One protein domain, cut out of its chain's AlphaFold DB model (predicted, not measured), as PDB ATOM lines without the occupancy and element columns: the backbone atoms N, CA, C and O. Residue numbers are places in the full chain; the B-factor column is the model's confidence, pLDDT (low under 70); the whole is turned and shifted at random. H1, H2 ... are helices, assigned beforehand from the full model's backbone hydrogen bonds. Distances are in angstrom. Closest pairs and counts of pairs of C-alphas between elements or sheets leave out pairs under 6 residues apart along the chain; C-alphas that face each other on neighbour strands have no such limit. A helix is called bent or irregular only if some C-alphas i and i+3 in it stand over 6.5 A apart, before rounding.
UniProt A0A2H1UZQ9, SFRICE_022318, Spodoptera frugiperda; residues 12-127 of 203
ATOM      1  N   ILE A  12     -39.419  -6.479  26.692       96.75
ATOM      2  CA  ILE A  12     -38.444  -6.393  27.789       96.75
ATOM      3  C   ILE A  12     -38.601  -5.095  28.597       96.75
ATOM      4  O   ILE A  12     -38.524  -5.123  29.819       96.75
ATOM      5  N   GLN A  13     -38.830  -3.947  27.946       97.31
ATOM      6  CA  GLN A  13     -39.046  -2.680  28.658       97.31
ATOM      7  C   GLN A  13     -40.321  -2.725  29.505       97.31
ATOM      8  O   GLN A  13     -40.293  -2.312  30.658       97.31
ATOM      9  N   GLY A  14     -41.421  -3.239  28.947       97.50
ATOM     10  CA  GLY A  14     -42.687  -3.374  29.663       97.50
ATOM     11  C   GLY A  14     -42.577  -4.313  30.865       97.50
ATOM     12  O   GLY A  14     -43.009  -3.957  31.960       97.50
ATOM     13  N   GLU A  15     -41.934  -5.470  30.686       97.88
ATOM     14  CA  GLU A  15     -41.675  -6.432  31.766       97.88
ATOM     15  C   GLU A  15     -40.767  -5.833  32.850       97.88
ATOM     16  O   GLU A  15     -41.094  -5.914  34.031       97.88
ATOM     17  N   LEU A  16     -39.688  -5.138  32.472       98.31
ATOM     18  CA  LEU A  16     -38.812  -4.457  33.427       98.31
ATOM     19  C   LEU A  16     -39.566  -3.400  34.245       98.31
ATOM     20  O   LEU A  16     -39.434  -3.371  35.466       98.31
ATOM     21  N   ILE A  17     -40.372  -2.551  33.598       98.12
ATOM     22  CA  ILE A  17     -41.187  -1.534  34.285       98.12
ATOM     23  C   ILE A  17     -42.147  -2.202  35.276       98.12
ATOM     24  O   ILE A  17     -42.267  -1.755  36.418       98.12
ATOM     25  N   HIS A  18     -42.802  -3.290  34.861       97.94
ATOM     26  CA  HIS A  18     -43.699  -4.052  35.722       97.94
ATOM     27  C   HIS A  18     -42.974  -4.614  36.952       97.94
ATOM     28  O   HIS A  18     -43.454  -4.444  38.072       97.94
ATOM     29  N   LEU A  19     -41.809  -5.239  36.768       98.00
ATOM     30  CA  LEU A  19     -41.050  -5.844  37.862       98.00
ATOM     31  C   LEU A  19     -40.472  -4.793  38.817       98.00
ATOM     32  O   LEU A  19     -40.572  -4.957  40.031       98.00
ATOM     33  N   VAL A  20     -39.949  -3.676  38.302       97.44
ATOM     34  CA  VAL A  20     -39.485  -2.556  39.140       97.44
ATOM     35  C   VAL A  20     -40.624  -2.004  39.996       97.44
ATOM     36  O   VAL A  20     -40.422  -1.727  41.179       97.44
ATOM     37  N   LYS A  21     -41.835  -1.900  39.432       96.75
ATOM     38  CA  LYS A  21     -43.034  -1.502  40.175       96.75
ATOM     39  C   LYS A  21     -43.434  -2.546  41.221       96.75
ATOM     40  O   LYS A  21     -43.706  -2.187  42.362       96.75
ATOM     41  N   LYS A  22     -43.444  -3.831  40.851       96.81
ATOM     42  CA  LYS A  22     -43.803  -4.960  41.726       96.81
ATOM     43  C   LYS A  22     -42.888  -5.054  42.946       96.81
ATOM     44  O   LYS A  22     -43.377  -5.215  44.058       96.81
ATOM     45  N   TYR A  23     -41.578  -4.938  42.740       96.31
ATOM     46  CA  TYR A  23     -40.586  -5.027  43.811       96.31
ATOM     47  C   TYR A  23     -40.279  -3.679  44.472       96.31
ATOM     48  O   TYR A  23     -39.496  -3.655  45.411       96.31
ATOM     49  N   LYS A  24     -40.879  -2.570  44.012       95.31
ATOM     50  CA  LYS A  24     -40.701  -1.213  44.564       95.31
ATOM     51  C   LYS A  24     -39.240  -0.779  44.709       95.31
ATOM     52  O   LYS A  24     -38.875  -0.058  45.631       95.31
ATOM     53  N   VAL A  25     -38.396  -1.185  43.761       93.62
ATOM     54  CA  VAL A  25     -36.941  -0.937  43.814       93.62
ATOM     55  C   VAL A  25     -36.605   0.557  43.843       93.62
ATOM     56  O   VAL A  25     -35.583   0.965  44.375       93.62
ATOM     57  N   TYR A  26     -37.496   1.384  43.303       89.50
ATOM     58  CA  TYR A  26     -37.361   2.835  43.262       89.50
ATOM     59  C   TYR A  26     -37.618   3.531  44.619       89.50
ATOM     60  O   TYR A  26     -37.307   4.710  44.743       89.50
ATOM     61  N   GLU A  27     -38.173   2.836  45.622       91.12
ATOM     62  CA  GLU A  27     -38.435   3.370  46.977       91.12
ATOM     63  C   GLU A  27     -37.374   2.930  48.001       91.12
ATOM     64  O   GLU A  27     -37.357   3.417  49.131       91.12
ATOM     65  N   MET A  28     -36.501   1.989  47.634       91.00
ATOM     66  CA  MET A  28     -35.547   1.379  48.557       91.00
ATOM     67  C   MET A  28     -34.348   2.298  48.813       91.00
ATOM     68  O   MET A  28     -33.737   2.810  47.879       91.00
ATOM     69  N   GLN A  29     -33.995   2.472  50.089       88.50
ATOM     70  CA  GLN A  29     -32.791   3.204  50.510       88.50
ATOM     71  C   GLN A  29     -31.621   2.267  50.846       88.50
ATOM     72  O   GLN A  29     -30.466   2.648  50.693       88.50
ATOM     73  N   ASP A  30     -31.915   1.037  51.286       93.56
ATOM     74  CA  ASP A  30     -30.902   0.040  51.640       93.56
ATOM     75  C   ASP A  30     -30.371  -0.667  50.382       93.56
ATOM     76  O   ASP A  30     -31.122  -1.303  49.631       93.56
ATOM     77  N   GLU A  31     -29.059  -0.575  50.160       92.00
ATOM     78  CA  GLU A  31     -28.383  -1.166  49.004       92.00
ATOM     79  C   GLU A  31     -28.462  -2.699  48.985       92.00
ATOM     80  O   GLU A  31     -28.643  -3.288  47.918       92.00
ATOM     81  N   LYS A  32     -28.413  -3.368  50.144       92.38
ATOM     82  CA  LYS A  32     -28.514  -4.834  50.227       92.38
ATOM     83  C   LYS A  32     -29.904  -5.302  49.814       92.38
ATOM     84  O   LYS A  32     -30.030  -6.232  49.018       92.38
ATOM     85  N   VAL A  33     -30.947  -4.632  50.307       92.50
ATOM     86  CA  VAL A  33     -32.341  -4.944  49.943       92.50
ATOM     87  C   VAL A  33     -32.576  -4.671  48.455       92.50
ATOM     88  O   VAL A  33     -33.149  -5.505  47.747       92.50
ATOM     89  N   THR A  34     -32.050  -3.549  47.964       94.12
ATOM     90  CA  THR A  34     -32.094  -3.164  46.549       94.12
ATOM     91  C   THR A  34     -31.412  -4.209  45.662       94.12
ATOM     92  O   THR A  34     -31.958  -4.598  44.629       94.12
ATOM     93  N   MET A  35     -30.251  -4.724  46.073       95.12
ATOM     94  CA  MET A  35     -29.512  -5.756  45.343       95.12
ATOM     95  C   MET A  35     -30.279  -7.081  45.277       95.12
ATOM     96  O   MET A  35     -30.350  -7.691  44.211       95.12
ATOM     97  N   VAL A  36     -30.921  -7.501  46.372       96.56
ATOM     98  CA  VAL A  36     -31.779  -8.700  46.380       96.56
ATOM     99  C   VAL A  36     -32.943  -8.549  45.399       96.56
ATOM    100  O   VAL A  36     -33.253  -9.487  44.663       96.56
ATOM    101  N   ALA A  37     -33.578  -7.376  45.350       97.19
ATOM    102  CA  ALA A  37     -34.648  -7.119  44.394       97.19
ATOM    103  C   ALA A  37     -34.139  -7.144  42.942       97.19
ATOM    104  O   ALA A  37     -34.770  -7.757  42.083       97.19
ATOM    105  N   TRP A  38     -32.972  -6.553  42.670       98.00
ATOM    106  CA  TRP A  38     -32.362  -6.596  41.341       98.00
ATOM    107  C   TRP A  38     -31.984  -8.003  40.886       98.00
ATOM    108  O   TRP A  38     -32.170  -8.304  39.709       98.00
ATOM    109  N   ASN A  39     -31.515  -8.868  41.788       97.81
ATOM    110  CA  ASN A  39     -31.255 -10.273  41.472       97.81
ATOM    111  C   ASN A  39     -32.541 -10.979  41.019       97.81
ATOM    112  O   ASN A  39     -32.557 -11.590  39.957       97.81
ATOM    113  N   LYS A  40     -33.657 -10.781  41.736       97.69
ATOM    114  CA  LYS A  40     -34.961 -11.338  41.332       97.69
ATOM    115  C   LYS A  40     -35.418 -10.820  39.966       97.69
ATOM    116  O   LYS A  40     -35.874 -11.595  39.137       97.69
ATOM    117  N   ILE A  41     -35.268  -9.517  39.712       97.94
ATOM    118  CA  ILE A  41     -35.600  -8.913  38.410       97.94
ATOM    119  C   ILE A  41     -34.738  -9.506  37.287       97.94
ATOM    120  O   ILE A  41     -35.242  -9.777  36.199       97.94
ATOM    121  N   SER A  42     -33.443  -9.678  37.547       98.06
ATOM    122  CA  SER A  42     -32.471 -10.282  36.631       98.06
ATOM    123  C   SER A  42     -32.867 -11.712  36.264       98.06
ATOM    124  O   SER A  42     -32.913 -12.049  35.079       98.06
ATOM    125  N   ASP A  43     -33.221 -12.521  37.263       97.69
ATOM    126  CA  ASP A  43     -33.660 -13.904  37.079       97.69
ATOM    127  C   ASP A  43     -34.974 -13.976  36.284       97.69
ATOM    128  O   ASP A  43     -35.060 -14.713  35.299       97.69
ATOM    129  N   ASP A  44     -35.958 -13.140  36.638       97.06
ATOM    130  CA  ASP A  44     -37.263 -13.062  35.965       97.06
ATOM    131  C   ASP A  44     -37.118 -12.649  34.481       97.06
ATOM    132  O   ASP A  44     -37.794 -13.200  33.608       97.06
ATOM    133  N   LEU A  45     -36.213 -11.711  34.166       96.81
ATOM    134  CA  LEU A  45     -35.952 -11.239  32.794       96.81
ATOM    135  C   LEU A  45     -34.934 -12.087  32.024       96.81
ATOM    136  O   LEU A  45     -34.742 -11.857  30.826       96.81
ATOM    137  N   LYS A  46     -34.258 -13.035  32.685       97.56
ATOM    138  CA  LYS A  46     -33.128 -13.798  32.125       97.56
ATOM    139  C   LYS A  46     -32.043 -12.880  31.542       97.56
ATOM    140  O   LYS A  46     -31.504 -13.117  30.459       97.56
ATOM    141  N   MET A  47     -31.739 -11.796  32.250       96.81
ATOM    142  CA  MET A  47     -30.765 -10.774  31.862       96.81
ATOM    143  C   MET A  47     -29.891 -10.434  33.057       96.81
ATOM    144  O   MET A  47     -30.402 -10.359  34.158       96.81
ATOM    145  N   SER A  48     -28.602 -10.147  32.851       97.94
ATOM    146  CA  SER A  48     -27.741  -9.773  33.977       97.94
ATOM    147  C   SER A  48     -28.245  -8.521  34.701       97.94
ATOM    148  O   SER A  48     -28.715  -7.569  34.066       97.94
ATOM    149  N   VAL A  49     -28.054  -8.491  36.022       97.81
ATOM    150  CA  VAL A  49     -28.387  -7.355  36.897       97.81
ATOM    151  C   VAL A  49     -27.912  -6.024  36.315       97.81
ATOM    152  O   VAL A  49     -28.694  -5.080  36.216       97.81
ATOM    153  N   ASP A  50     -26.665  -5.954  35.847       97.62
ATOM    154  CA  ASP A  50     -26.104  -4.732  35.263       97.62
ATOM    155  C   ASP A  50     -26.868  -4.253  34.026       97.62
ATOM    156  O   ASP A  50     -27.059  -3.050  33.836       97.62
ATOM    157  N   LYS A  51     -27.327  -5.177  33.173       97.62
ATOM    158  CA  LYS A  51     -28.126  -4.826  31.993       97.62
ATOM    159  C   LYS A  51     -29.507  -4.324  32.405       97.62
ATOM    160  O   LYS A  51     -29.957  -3.324  31.846       97.62
ATOM    161  N   CYS A  52     -30.149  -4.965  33.383       97.88
ATOM    162  CA  CYS A  52     -31.432  -4.520  33.931       97.88
ATOM    163  C   CYS A  52     -31.324  -3.116  34.536       97.88
ATOM    164  O   CYS A  52     -32.114  -2.242  34.180       97.88
ATOM    165  N   ARG A  53     -30.302  -2.875  35.369       97.38
ATOM    166  CA  ARG A  53     -30.035  -1.574  35.996       97.38
ATOM    167  C   ARG A  53     -29.777  -0.488  34.962       97.38
ATOM    168  O   ARG A  53     -30.480   0.511  34.955       97.38
ATOM    169  N   ARG A  54     -28.859  -0.705  34.013       96.81
ATOM    170  CA  ARG A  54     -28.564   0.283  32.955       96.81
ATOM    171  C   ARG A  54     -29.784   0.600  32.091       96.81
ATOM    172  O   ARG A  54     -29.983   1.751  31.702       96.81
ATOM    173  N   LEU A  55     -30.590  -0.413  31.765       96.94
ATOM    174  CA  LEU A  55     -31.824  -0.211  31.012       96.94
ATOM    175  C   LEU A  55     -32.822   0.617  31.827       96.94
ATOM    176  O   LEU A  55     -33.377   1.580  31.301       96.94
ATOM    177  N   TRP A  56     -33.008   0.289  33.105       97.81
ATOM    178  CA  TRP A  56     -33.874   1.035  34.010       97.81
ATOM    179  C   TRP A  56     -33.408   2.480  34.222       97.81
ATOM    180  O   TRP A  56     -34.217   3.402  34.121       97.81
ATOM    181  N   ASP A  57     -32.116   2.701  34.444       96.31
ATOM    182  CA  ASP A  57     -31.532   4.032  34.616       96.31
ATOM    183  C   ASP A  57     -31.772   4.888  33.371       96.31
ATOM    184  O   ASP A  57     -32.205   6.034  33.466       96.31
ATOM    185  N   SER A  58     -31.587   4.315  32.180       96.19
ATOM    186  CA  SER A  58     -31.893   4.996  30.919       96.19
ATOM    187  C   SER A  58     -33.376   5.383  30.821       96.19
ATOM    188  O   SER A  58     -33.700   6.541  30.553       96.19
ATOM    189  N   LEU A  59     -34.287   4.438  31.083       96.75
ATOM    190  CA  LEU A  59     -35.735   4.663  31.016       96.75
ATOM    191  C   LEU A  59     -36.208   5.716  32.025       96.75
ATOM    192  O   LEU A  59     -36.917   6.658  31.659       96.75
ATOM    193  N   SER A  60     -35.801   5.561  33.283       97.06
ATOM    194  CA  SER A  60     -36.186   6.442  34.381       97.06
ATOM    195  C   SER A  60     -35.632   7.850  34.185       97.06
ATOM    196  O   SER A  60     -36.377   8.816  34.336       97.06
ATOM    197  N   MET A  61     -34.376   8.001  33.753       96.50
ATOM    198  CA  MET A  61     -33.790   9.318  33.496       96.50
ATOM    199  C   MET A  61     -34.465  10.035  32.326       96.50
ATOM    200  O   MET A  61     -34.699  11.242  32.413       96.50
ATOM    201  N   VAL A  62     -34.811   9.322  31.247       96.94
ATOM    202  CA  VAL A  62     -35.573   9.900  30.126       96.94
ATOM    203  C   VAL A  62     -36.946  10.376  30.588       96.94
ATOM    204  O   VAL A  62     -37.312  11.514  30.293       96.94
ATOM    205  N   TYR A  63     -37.668   9.565  31.364       97.56
ATOM    206  CA  TYR A  63     -38.948   9.963  31.948       97.56
ATOM    207  C   TYR A  63     -38.818  11.195  32.847       97.56
ATOM    208  O   TYR A  63     -39.510  12.188  32.624       97.56
ATOM    209  N   LYS A  64     -37.902  11.160  33.825       97.31
ATOM    210  CA  LYS A  64     -37.684  12.257  34.779       97.31
ATOM    211  C   LYS A  64     -37.384  13.566  34.043       97.31
ATOM    212  O   LYS A  64     -38.019  14.584  34.310       97.31
ATOM    213  N   ARG A  65     -36.474  13.544  33.060       96.38
ATOM    214  CA  ARG A  65     -36.129  14.731  32.261       96.38
ATOM    215  C   ARG A  65     -37.302  15.221  31.413       96.38
ATOM    216  O   ARG A  65     -37.537  16.426  31.378       96.38
ATOM    217  N   LEU A  66     -38.043  14.321  30.766       96.44
ATOM    218  CA  LEU A  66     -39.221  14.681  29.974       96.44
ATOM    219  C   LEU A  66     -40.299  15.334  30.848       96.44
ATOM    220  O   LEU A  66     -40.850  16.369  30.481       96.44
ATOM    221  N   LYS A  67     -40.564  14.769  32.030       96.62
ATOM    222  CA  LYS A  67     -41.536  15.311  32.982       96.62
ATOM    223  C   LYS A  67     -41.111  16.685  33.502       96.62
ATOM    224  O   LYS A  67     -41.946  17.584  33.540       96.62
ATOM    225  N   LEU A  68     -39.824  16.889  33.799       96.00
ATOM    226  CA  LEU A  68     -39.291  18.214  34.140       96.00
ATOM    227  C   LEU A  68     -39.500  19.225  33.008       96.00
ATOM    228  O   LEU A  68     -39.949  20.331  33.274       96.00
ATOM    229  N   MET A  69     -39.243  18.858  31.747       95.00
ATOM    230  CA  MET A  69     -39.508  19.754  30.610       95.00
ATOM    231  C   MET A  69     -40.987  20.151  30.517       95.00
ATOM    232  O   MET A  69     -41.284  21.284  30.138       95.00
ATOM    233  N   ILE A  70     -41.896  19.240  30.876       95.50
ATOM    234  CA  ILE A  70     -43.336  19.512  30.914       95.50
ATOM    235  C   ILE A  70     -43.699  20.469  32.048       95.50
ATOM    236  O   ILE A  70     -44.399  21.454  31.814       95.50
ATOM    237  N   ILE A  71     -43.183  20.225  33.253       94.00
ATOM    238  CA  ILE A  71     -43.398  21.086  34.427       94.00
ATOM    239  C   ILE A  71     -42.842  22.497  34.183       94.00
ATOM    240  O   ILE A  71     -43.498  23.484  34.492       94.00
ATOM    241  N   GLU A  72     -41.669  22.603  33.554       92.94
ATOM    242  CA  GLU A  72     -41.037  23.876  33.184       92.94
ATOM    243  C   GLU A  72     -41.734  24.595  32.016       92.94
ATOM    244  O   GLU A  72     -41.326  25.692  31.637       92.94
ATOM    245  N   GLY A  73     -42.743  23.979  31.391       91.56
ATOM    246  CA  GLY A  73     -43.454  24.549  30.246       91.56
ATOM    247  C   GLY A  73     -42.645  24.590  28.944       91.56
ATOM    248  O   GLY A  73     -43.072  25.232  27.989       91.56
ATOM    249  N   LYS A  74     -41.499  23.898  28.875       91.88
ATOM    250  CA  LYS A  74     -40.672  23.772  27.657       91.88
ATOM    251  C   LYS A  74     -41.268  22.815  26.627       91.88
ATOM    252  O   LYS A  74     -40.900  22.868  25.459       91.88
ATOM    253  N   LEU A  75     -42.139  21.918  27.076       93.31
ATOM    254  CA  LEU A  75     -42.871  20.963  26.254       93.31
ATOM    255  C   LEU A  75     -44.270  20.808  26.849       93.31
ATOM    256  O   LEU A  75     -44.399  20.573  28.041       93.31
ATOM    257  N   SER A  76     -45.336  20.913  26.066       93.31
ATOM    258  CA  SER A  76     -46.663  20.586  26.591       93.31
ATOM    259  C   SER A  76     -46.882  19.073  26.632       93.31
ATOM    260  O   SER A  76     -46.380  18.320  25.794       93.31
ATOM    261  N   GLU A  77     -47.701  18.603  27.571       92.00
ATOM    262  CA  GLU A  77     -48.054  17.183  27.637       92.00
ATOM    263  C   GLU A  77     -48.780  16.705  26.365       92.00
ATOM    264  O   GLU A  77     -48.561  15.589  25.897       92.00
ATOM    265  N   SER A  78     -49.587  17.574  25.744       92.12
ATOM    266  CA  SER A  78     -50.245  17.293  24.462       92.12
ATOM    267  C   SER A  78     -49.234  17.077  23.329       92.12
ATOM    268  O   SER A  78     -49.378  16.134  22.551       92.12
ATOM    269  N   GLU A  79     -48.182  17.898  23.249       91.12
ATOM    270  CA  GLU A  79     -47.094  17.716  22.277       91.12
ATOM    271  C   GLU A  79     -46.337  16.409  22.519       91.12
ATOM    272  O   GLU A  79     -46.098  15.660  21.570       91.12
ATOM    273  N   ALA A  80     -46.033  16.083  23.780       93.50
ATOM    274  CA  ALA A  80     -45.396  14.816  24.135       93.50
ATOM    275  C   ALA A  80     -46.263  13.607  23.730       93.50
ATOM    276  O   ALA A  80     -45.761  12.663  23.125       93.50
ATOM    277  N   ARG A  81     -47.578  13.650  23.987       92.81
ATOM    278  CA  ARG A  81     -48.521  12.580  23.609       92.81
ATOM    279  C   ARG A  81     -48.688  12.432  22.094       92.81
ATOM    280  O   ARG A  81     -48.923  11.324  21.617       92.81
ATOM    281  N   LYS A  82     -48.579  13.526  21.332       91.12
ATOM    282  CA  LYS A  82     -48.633  13.509  19.857       91.12
ATOM    283  C   LYS A  82     -47.328  13.021  19.230       91.12
ATOM    284  O   LYS A  82     -47.351  12.486  18.122       91.12
ATOM    285  N   ASN A  83     -46.195  13.188  19.911       91.94
ATOM    286  CA  ASN A  83     -44.919  12.685  19.425       91.94
ATOM    287  C   ASN A  83     -44.820  11.169  19.652       91.94
ATOM    288  O   ASN A  83     -44.633  10.677  20.762       91.94
ATOM    289  N   TYR A  84     -44.874  10.441  18.539       89.19
ATOM    290  CA  TYR A  84     -44.786   8.986  18.452       89.19
ATOM    291  C   TYR A  84     -43.677   8.340  19.303       89.19
ATOM    292  O   TYR A  84     -43.874   7.250  19.834       89.19
ATOM    293  N   TRP A  85     -42.509   8.980  19.419       91.44
ATOM    294  CA  TRP A  85     -41.319   8.409  20.053       91.44
ATOM    295  C   TRP A  85     -41.305   8.566  21.572       91.44
ATOM    296  O   TRP A  85     -40.734   7.726  22.272       91.44
ATOM    297  N   VAL A  86     -41.922   9.637  22.076       94.50
ATOM    298  CA  VAL A  86     -41.937   9.961  23.509       94.50
ATOM    299  C   VAL A  86     -43.290   9.703  24.168       94.50
ATOM    300  O   VAL A  86     -43.343   9.630  25.391       94.50
ATOM    301  N   ALA A  87     -44.359   9.489  23.392       94.44
ATOM    302  CA  ALA A  87     -45.708   9.253  23.904       94.44
ATOM    303  C   ALA A  87     -45.770   8.133  24.956       94.44
ATOM    304  O   ALA A  87     -46.463   8.278  25.957       94.44
ATOM    305  N   LYS A  88     -44.987   7.056  24.790       95.38
ATOM    306  CA  LYS A  88     -44.902   5.962  25.774       95.38
ATOM    307  C   LYS A  88     -44.397   6.390  27.153       95.38
ATOM    308  O   LYS A  88     -44.724   5.764  28.143       95.38
ATOM    309  N   TYR A  89     -43.621   7.468  27.255       95.94
ATOM    310  CA  TYR A  89     -43.164   7.980  28.551       95.94
ATOM    311  C   TYR A  89     -44.249   8.795  29.273       95.94
ATOM    312  O   TYR A  89     -44.127   9.039  30.468       95.94
ATOM    313  N   VAL A  90     -45.311   9.207  28.577       94.69
ATOM    314  CA  VAL A  90     -46.434   9.988  29.130       94.69
ATOM    315  C   VAL A  90     -47.759   9.217  29.072       94.69
ATOM    316  O   VAL A  90     -48.826   9.808  29.203       94.69
ATOM    317  N   ASP A  91     -47.700   7.896  28.886       93.88
ATOM    318  CA  ASP A  91     -48.872   7.010  28.819       93.88
ATOM    319  C   ASP A  91     -49.371   6.534  30.199       93.88
ATOM    320  O   ASP A  91     -50.374   5.831  30.285       93.88
ATOM    321  N   GLY A  92     -48.672   6.913  31.274       94.69
ATOM    322  CA  GLY A  92     -48.974   6.522  32.653       94.69
ATOM    323  C   GLY A  92     -48.166   5.331  33.182       94.69
ATOM    324  O   GLY A  92     -48.119   5.129  34.395       94.69
ATOM    325  N   SER A  93     -47.447   4.589  32.332       95.69
ATOM    326  CA  SER A  93     -46.661   3.406  32.734       95.69
ATOM    327  C   SER A  93     -45.596   3.724  33.785       95.69
ATOM    328  O   SER A  93     -45.292   2.889  34.631       95.69
ATOM    329  N   LEU A  94     -45.051   4.943  33.749       96.69
ATOM    330  CA  LEU A  94     -44.016   5.438  34.661       96.69
ATOM    331  C   LEU A  94     -44.537   6.473  35.672       96.69
ATOM    332  O   LEU A  94     -43.740   7.100  36.362       96.69
ATOM    333  N   ALA A  95     -45.857   6.649  35.806       95.50
ATOM    334  CA  ALA A  95     -46.444   7.652  36.707       95.50
ATOM    335  C   ALA A  95     -46.069   7.447  38.187       95.50
ATOM    336  O   ALA A  95     -46.028   8.402  38.953       95.50
ATOM    337  N   PHE A  96     -45.705   6.226  38.593       96.12
ATOM    338  CA  PHE A  96     -45.211   5.954  39.950       96.12
ATOM    339  C   PHE A  96     -43.880   6.659  40.278       96.12
ATOM    340  O   PHE A  96     -43.525   6.776  41.445       96.12
ATOM    341  N   LEU A  97     -43.156   7.158  39.269       95.81
ATOM    342  CA  LEU A  97     -41.951   7.972  39.450       95.81
ATOM    343  C   LEU A  97     -42.245   9.470  39.609       95.81
ATOM    344  O   LEU A  97     -41.339  10.236  39.925       95.81
ATOM    345  N   GLU A  98     -43.483   9.915  39.389       94.38
ATOM    346  CA  GLU A  98     -43.856  11.331  39.445       94.38
ATOM    347  C   GLU A  98     -43.544  12.002  40.796       94.38
ATOM    348  O   GLU A  98     -42.966  13.094  40.772       94.38
ATOM    349  N   PRO A  99     -43.788  11.370  41.966       94.69
ATOM    350  CA  PRO A  99     -43.417  11.957  43.253       94.69
ATOM    351  C   PRO A  99     -41.923  12.272  43.371       94.69
ATOM    352  O   PRO A  99     -41.569  13.270  43.989       94.69
ATOM    353  N   PHE A 100     -41.056  11.468  42.746       92.00
ATOM    354  CA  PHE A 100     -39.607  11.685  42.756       92.00
ATOM    355  C   PHE A 100     -39.211  12.897  41.932       92.00
ATOM    356  O   PHE A 100     -38.247  13.560  42.267       92.00
ATOM    357  N   VAL A 101     -39.944  13.206  40.863       93.06
ATOM    358  CA  VAL A 101     -39.680  14.404  40.057       93.06
ATOM    359  C   VAL A 101     -40.185  15.652  40.775       93.06
ATOM    360  O   VAL A 101     -39.490  16.662  40.804       93.06
ATOM    361  N   LEU A 102     -41.383  15.584  41.361       93.38
ATOM    362  CA  LEU A 102     -42.020  16.728  42.022       93.38
ATOM    363  C   LEU A 102     -41.360  17.100  43.354       93.38
ATOM    364  O   LEU A 102     -41.384  18.267  43.732       93.38
ATOM    365  N   LYS A 103     -40.793  16.119  44.064       94.62
ATOM    366  CA  LYS A 103     -40.127  16.305  45.362       94.62
ATOM    367  C   LYS A 103     -38.598  16.241  45.274       94.62
ATOM    368  O   LYS A 103     -37.950  16.240  46.316       94.62
ATOM    369  N   ALA A 104     -38.029  16.151  44.068       93.00
ATOM    370  CA  ALA A 104     -36.580  16.116  43.894       93.00
ATOM    371  C   ALA A 104     -35.942  17.393  44.465       93.00
ATOM    372  O   ALA A 104     -36.422  18.494  44.167       93.00
ATOM    373  N   PRO A 105     -34.852  17.279  45.239       94.94
ATOM    374  CA  PRO A 105     -34.100  18.442  45.675       94.94
ATOM    375  C   PRO A 105     -33.397  19.117  44.472       94.94
ATOM    376  O   PRO A 105     -33.220  18.492  43.418       94.94
ATOM    377  N   PRO A 106     -33.021  20.408  44.579       94.50
ATOM    378  CA  PRO A 106     -32.482  21.176  43.451       94.50
ATOM    379  C   PRO A 106     -31.243  20.559  42.784       94.50
ATOM    380  O   PRO A 106     -31.101  20.642  41.563       94.50
ATOM    381  N   ASP A 107     -30.381  19.906  43.559       95.75
ATOM    382  CA  ASP A 107     -29.186  19.194  43.100       95.75
ATOM    383  C   ASP A 107     -29.531  17.951  42.263       95.75
ATOM    384  O   ASP A 107     -28.938  17.725  41.204       95.75
ATOM    385  N   GLU A 108     -30.543  17.171  42.664       94.00
ATOM    386  CA  GLU A 108     -31.027  16.045  41.855       94.00
ATOM    387  C   GLU A 108     -31.670  16.552  40.559       94.00
ATOM    388  O   GLU A 108     -31.417  16.001  39.482       94.00
ATOM    389  N   ILE A 109     -32.452  17.634  40.633       94.75
ATOM    390  CA  ILE A 109     -33.015  18.288  39.447       94.75
ATOM    391  C   ILE A 109     -31.885  18.687  38.496       94.75
ATOM    392  O   ILE A 109     -31.950  18.366  37.309       94.75
ATOM    393  N   GLU A 110     -30.834  19.342  38.985       94.94
ATOM    394  CA  GLU A 110     -29.685  19.735  38.172       94.94
ATOM    395  C   GLU A 110     -28.972  18.526  37.552       94.94
ATOM    396  O   GLU A 110     -28.697  18.523  36.347       94.94
ATOM    397  N   LYS A 111     -28.770  17.449  38.316       95.56
ATOM    398  CA  LYS A 111     -28.210  16.188  37.810       95.56
ATOM    399  C   LYS A 111     -29.053  15.601  36.676       95.56
ATOM    400  O   LYS A 111     -28.505  15.193  35.650       95.56
ATOM    401  N   ILE A 112     -30.381  15.588  36.816       94.94
ATOM    402  CA  ILE A 112     -31.300  15.125  35.765       94.94
ATOM    403  C   ILE A 112     -31.210  16.032  34.537       94.94
ATOM    404  O   ILE A 112     -31.148  15.539  33.408       94.94
ATOM    405  N   LYS A 113     -31.181  17.355  34.739       94.25
ATOM    406  CA  LYS A 113     -31.063  18.340  33.658       94.25
ATOM    407  C   LYS A 113     -29.772  18.159  32.879       94.25
ATOM    408  O   LYS A 113     -29.825  18.213  31.656       94.25
ATOM    409  N   ASN A 114     -28.659  17.916  33.569       94.12
ATOM    410  CA  ASN A 114     -27.315  17.853  33.004       94.12
ATOM    411  C   ASN A 114     -26.906  16.463  32.492       94.12
ATOM    412  O   ASN A 114     -25.838  16.324  31.899       94.12
ATOM    413  N   HIS A 115     -27.761  15.447  32.625       95.25
ATOM    414  CA  HIS A 115     -27.443  14.086  32.202       95.25
ATOM    415  C   HIS A 115     -27.255  13.960  30.675       95.25
ATOM    416  O   HIS A 115     -28.219  13.903  29.905       95.25
ATOM    417  N   ALA A 116     -25.994  13.873  30.235       93.62
ATOM    418  CA  ALA A 116     -25.587  13.945  28.828       93.62
ATOM    419  C   ALA A 116     -26.291  12.925  27.919       93.62
ATOM    420  O   ALA A 116     -26.788  13.272  26.845       93.62
ATOM    421  N   ASN A 117     -26.396  11.665  28.354       92.94
ATOM    422  CA  ASN A 117     -27.035  10.633  27.537       92.94
ATOM    423  C   ASN A 117     -28.542  10.888  27.370       92.94
ATOM    424  O   ASN A 117     -29.082  10.706  26.282       92.94
ATOM    425  N   THR A 118     -29.209  11.368  28.422       93.94
ATOM    426  CA  THR A 118     -30.642  11.686  28.365       93.94
ATOM    427  C   THR A 118     -30.909  12.872  27.453       93.94
ATOM    428  O   THR A 118     -31.860  12.823  26.676       93.94
ATOM    429  N   LYS A 119     -30.047  13.897  27.487       93.44
ATOM    430  CA  LYS A 119     -30.106  15.025  26.549       93.44
ATOM    431  C   LYS A 119     -30.043  14.543  25.108       93.44
ATOM    432  O   LYS A 119     -30.943  14.828  24.329       93.44
ATOM    433  N   ARG A 120     -29.037  13.728  24.780       93.94
ATOM    434  CA  ARG A 120     -28.871  13.154  23.438       93.94
ATOM    435  C   ARG A 120     -30.092  12.342  23.000       93.94
ATOM    436  O   ARG A 120     -30.567  12.519  21.881       93.94
ATOM    437  N   ILE A 121     -30.603  11.468  23.871       93.56
ATOM    438  CA  ILE A 121     -31.781  10.638  23.579       93.56
ATOM    439  C   ILE A 121     -32.999  11.523  23.314       93.56
ATOM    440  O   ILE A 121     -33.642  11.372  22.281       93.56
ATOM    441  N   LEU A 122     -33.314  12.458  24.211       94.38
ATOM    442  CA  LEU A 122     -34.491  13.308  24.057       94.38
ATOM    443  C   LEU A 122     -34.378  14.238  22.853       94.38
ATOM    444  O   LEU A 122     -35.349  14.332  22.109       94.38
ATOM    445  N   SER A 123     -33.212  14.834  22.590       94.12
ATOM    446  CA  SER A 123     -33.014  15.650  21.389       94.12
ATOM    447  C   SER A 123     -33.258  14.847  20.108       94.12
ATOM    448  O   SER A 123     -33.891  15.333  19.173       94.12
ATOM    449  N   HIS A 124     -32.833  13.579  20.080       93.69
ATOM    450  CA  HIS A 124     -33.104  12.677  18.960       93.69
ATOM    451  C   HIS A 124     -34.595  12.309  18.839       93.69
ATOM    452  O   HIS A 124     -35.167  12.403  17.753       93.69
ATOM    453  N   LEU A 125     -35.252  11.915  19.939       92.19
ATOM    454  CA  LEU A 125     -36.668  11.509  19.931       92.19
ATOM    455  C   LEU A 125     -37.609  12.683  19.611       92.19
ATOM    456  O   LEU A 125     -38.626  12.511  18.933       92.19
ATOM    457  N   LEU A 126     -37.272  13.878  20.092       92.12
ATOM    458  CA  LEU A 126     -38.043  15.100  19.883       92.12
ATOM    459  C   LEU A 126     -37.679  15.823  18.579       92.12
ATOM    460  O   LEU A 126     -38.463  16.646  18.114       92.12
ATOM    461  N   ARG A 127     -36.547  15.470  17.954       91.25
ATOM    462  CA  ARG A 127     -36.007  16.073  16.722       91.25
ATOM    463  C   ARG A 127     -35.679  17.566  16.843       91.25
ATOM    464  O   ARG A 127     -35.716  18.289  15.850       91.25
TER     465      ARG A 127
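Overview. This is residues 12 to 127 of the 203 residues of the protein "SFRICE_022318" of Spodoptera frugiperda (UniProt A0A2H1UZQ9). One long helix, H3, runs through the domain like an axle, with a helical hairpin, H1 and H2, packed crosswise on its first part and four shorter helices, H5, H6, H7 and H8, wrapped round its later part. H4 lies beyond this wrapping, packed on H5. The printed part has 116 residues with eight named helices, H1 to H8 in order along the chain, and no named strand; the class is all helix. The whole is compact, with a radius of gyration of the C-alphas of 14.5 A and spans of 39 by 30 by 23 A.

Along the chain. H3, residues 49 to 71, is 32.3 A from first to last C-alpha, from C-alpha 49 at (-28.387, -7.355, 36.897) to C-alpha 71 at (-43.398, 21.086, 34.427). Before it stand H1, residues 12 to 23, 16.2 A long from C-alpha 12 at (-38.444, -6.393, 27.789), and H2, residues 31 to 45, 20.5 A. After it come H4, residues 77 to 82, H5, residues 87 to 90, and H6, residues 95 to 102, 11.4 A long. H6 is irregular: C-alphas 96 and 99 are 7.1 A apart. H7, residues 106 to 114, is 12.1 A long, and H8, residues 116 to 126, is 15.4 A long and ends with C-alpha 126 at (-38.043, 15.100, 19.883).

Arrangement. H3 is the hub, touching six other helices. Residues 49 to 53 of H3 touch residues 38 to 42 of H2, about perpendicular at 77 degrees; the closest C-alphas, of Ser 42 and Val 49, are 5.0 A apart. H1 touches H3 about perpendicular at 88 degrees, closest at the C-alphas of Leu 16 and Cys 52, 7.4 A. H1 and H2 form a hairpin, opposite ways at a steep tilt of 40 degrees, closest at the C-alphas of Leu 19 and Ile 41, 6.3 A. Farther along H3, the closest C-alphas are Tyr 63 to Tyr 89 of H5, 5.8 A; Lys 64 to Val 101 of H6, 6.0 A; Arg 65 to Ile 112 of H7, 6.0 A; and Val 62 to Thr 118 of H8, 5.5 A. H6 and H8 each touch H3 at a steep tilt of 62 degrees, the same way; H7 touches it about perpendicular at 77 degrees. H4 touches H5, closest at the C-alphas of Arg 81 and Ala 87, 4.4 A. H2 is apart from H4, H5, H6, H7 and H8. In H1, H2, H3, H4, H7 and H8 every O i to N i+4 pair is within hydrogen-bond range, in H6 2 of 4, and H5 is too short for such a pair.

Size, cuts and confidence. The two C-alphas farthest apart, of Lys 32 and Lys 82, are 40.8 A apart. The printed part has no cut. The link from H1 to H2 is short, the other links are tight, and no link is long. The mean pLDDT of the printed part is 95.0, and no printed residue is under 70.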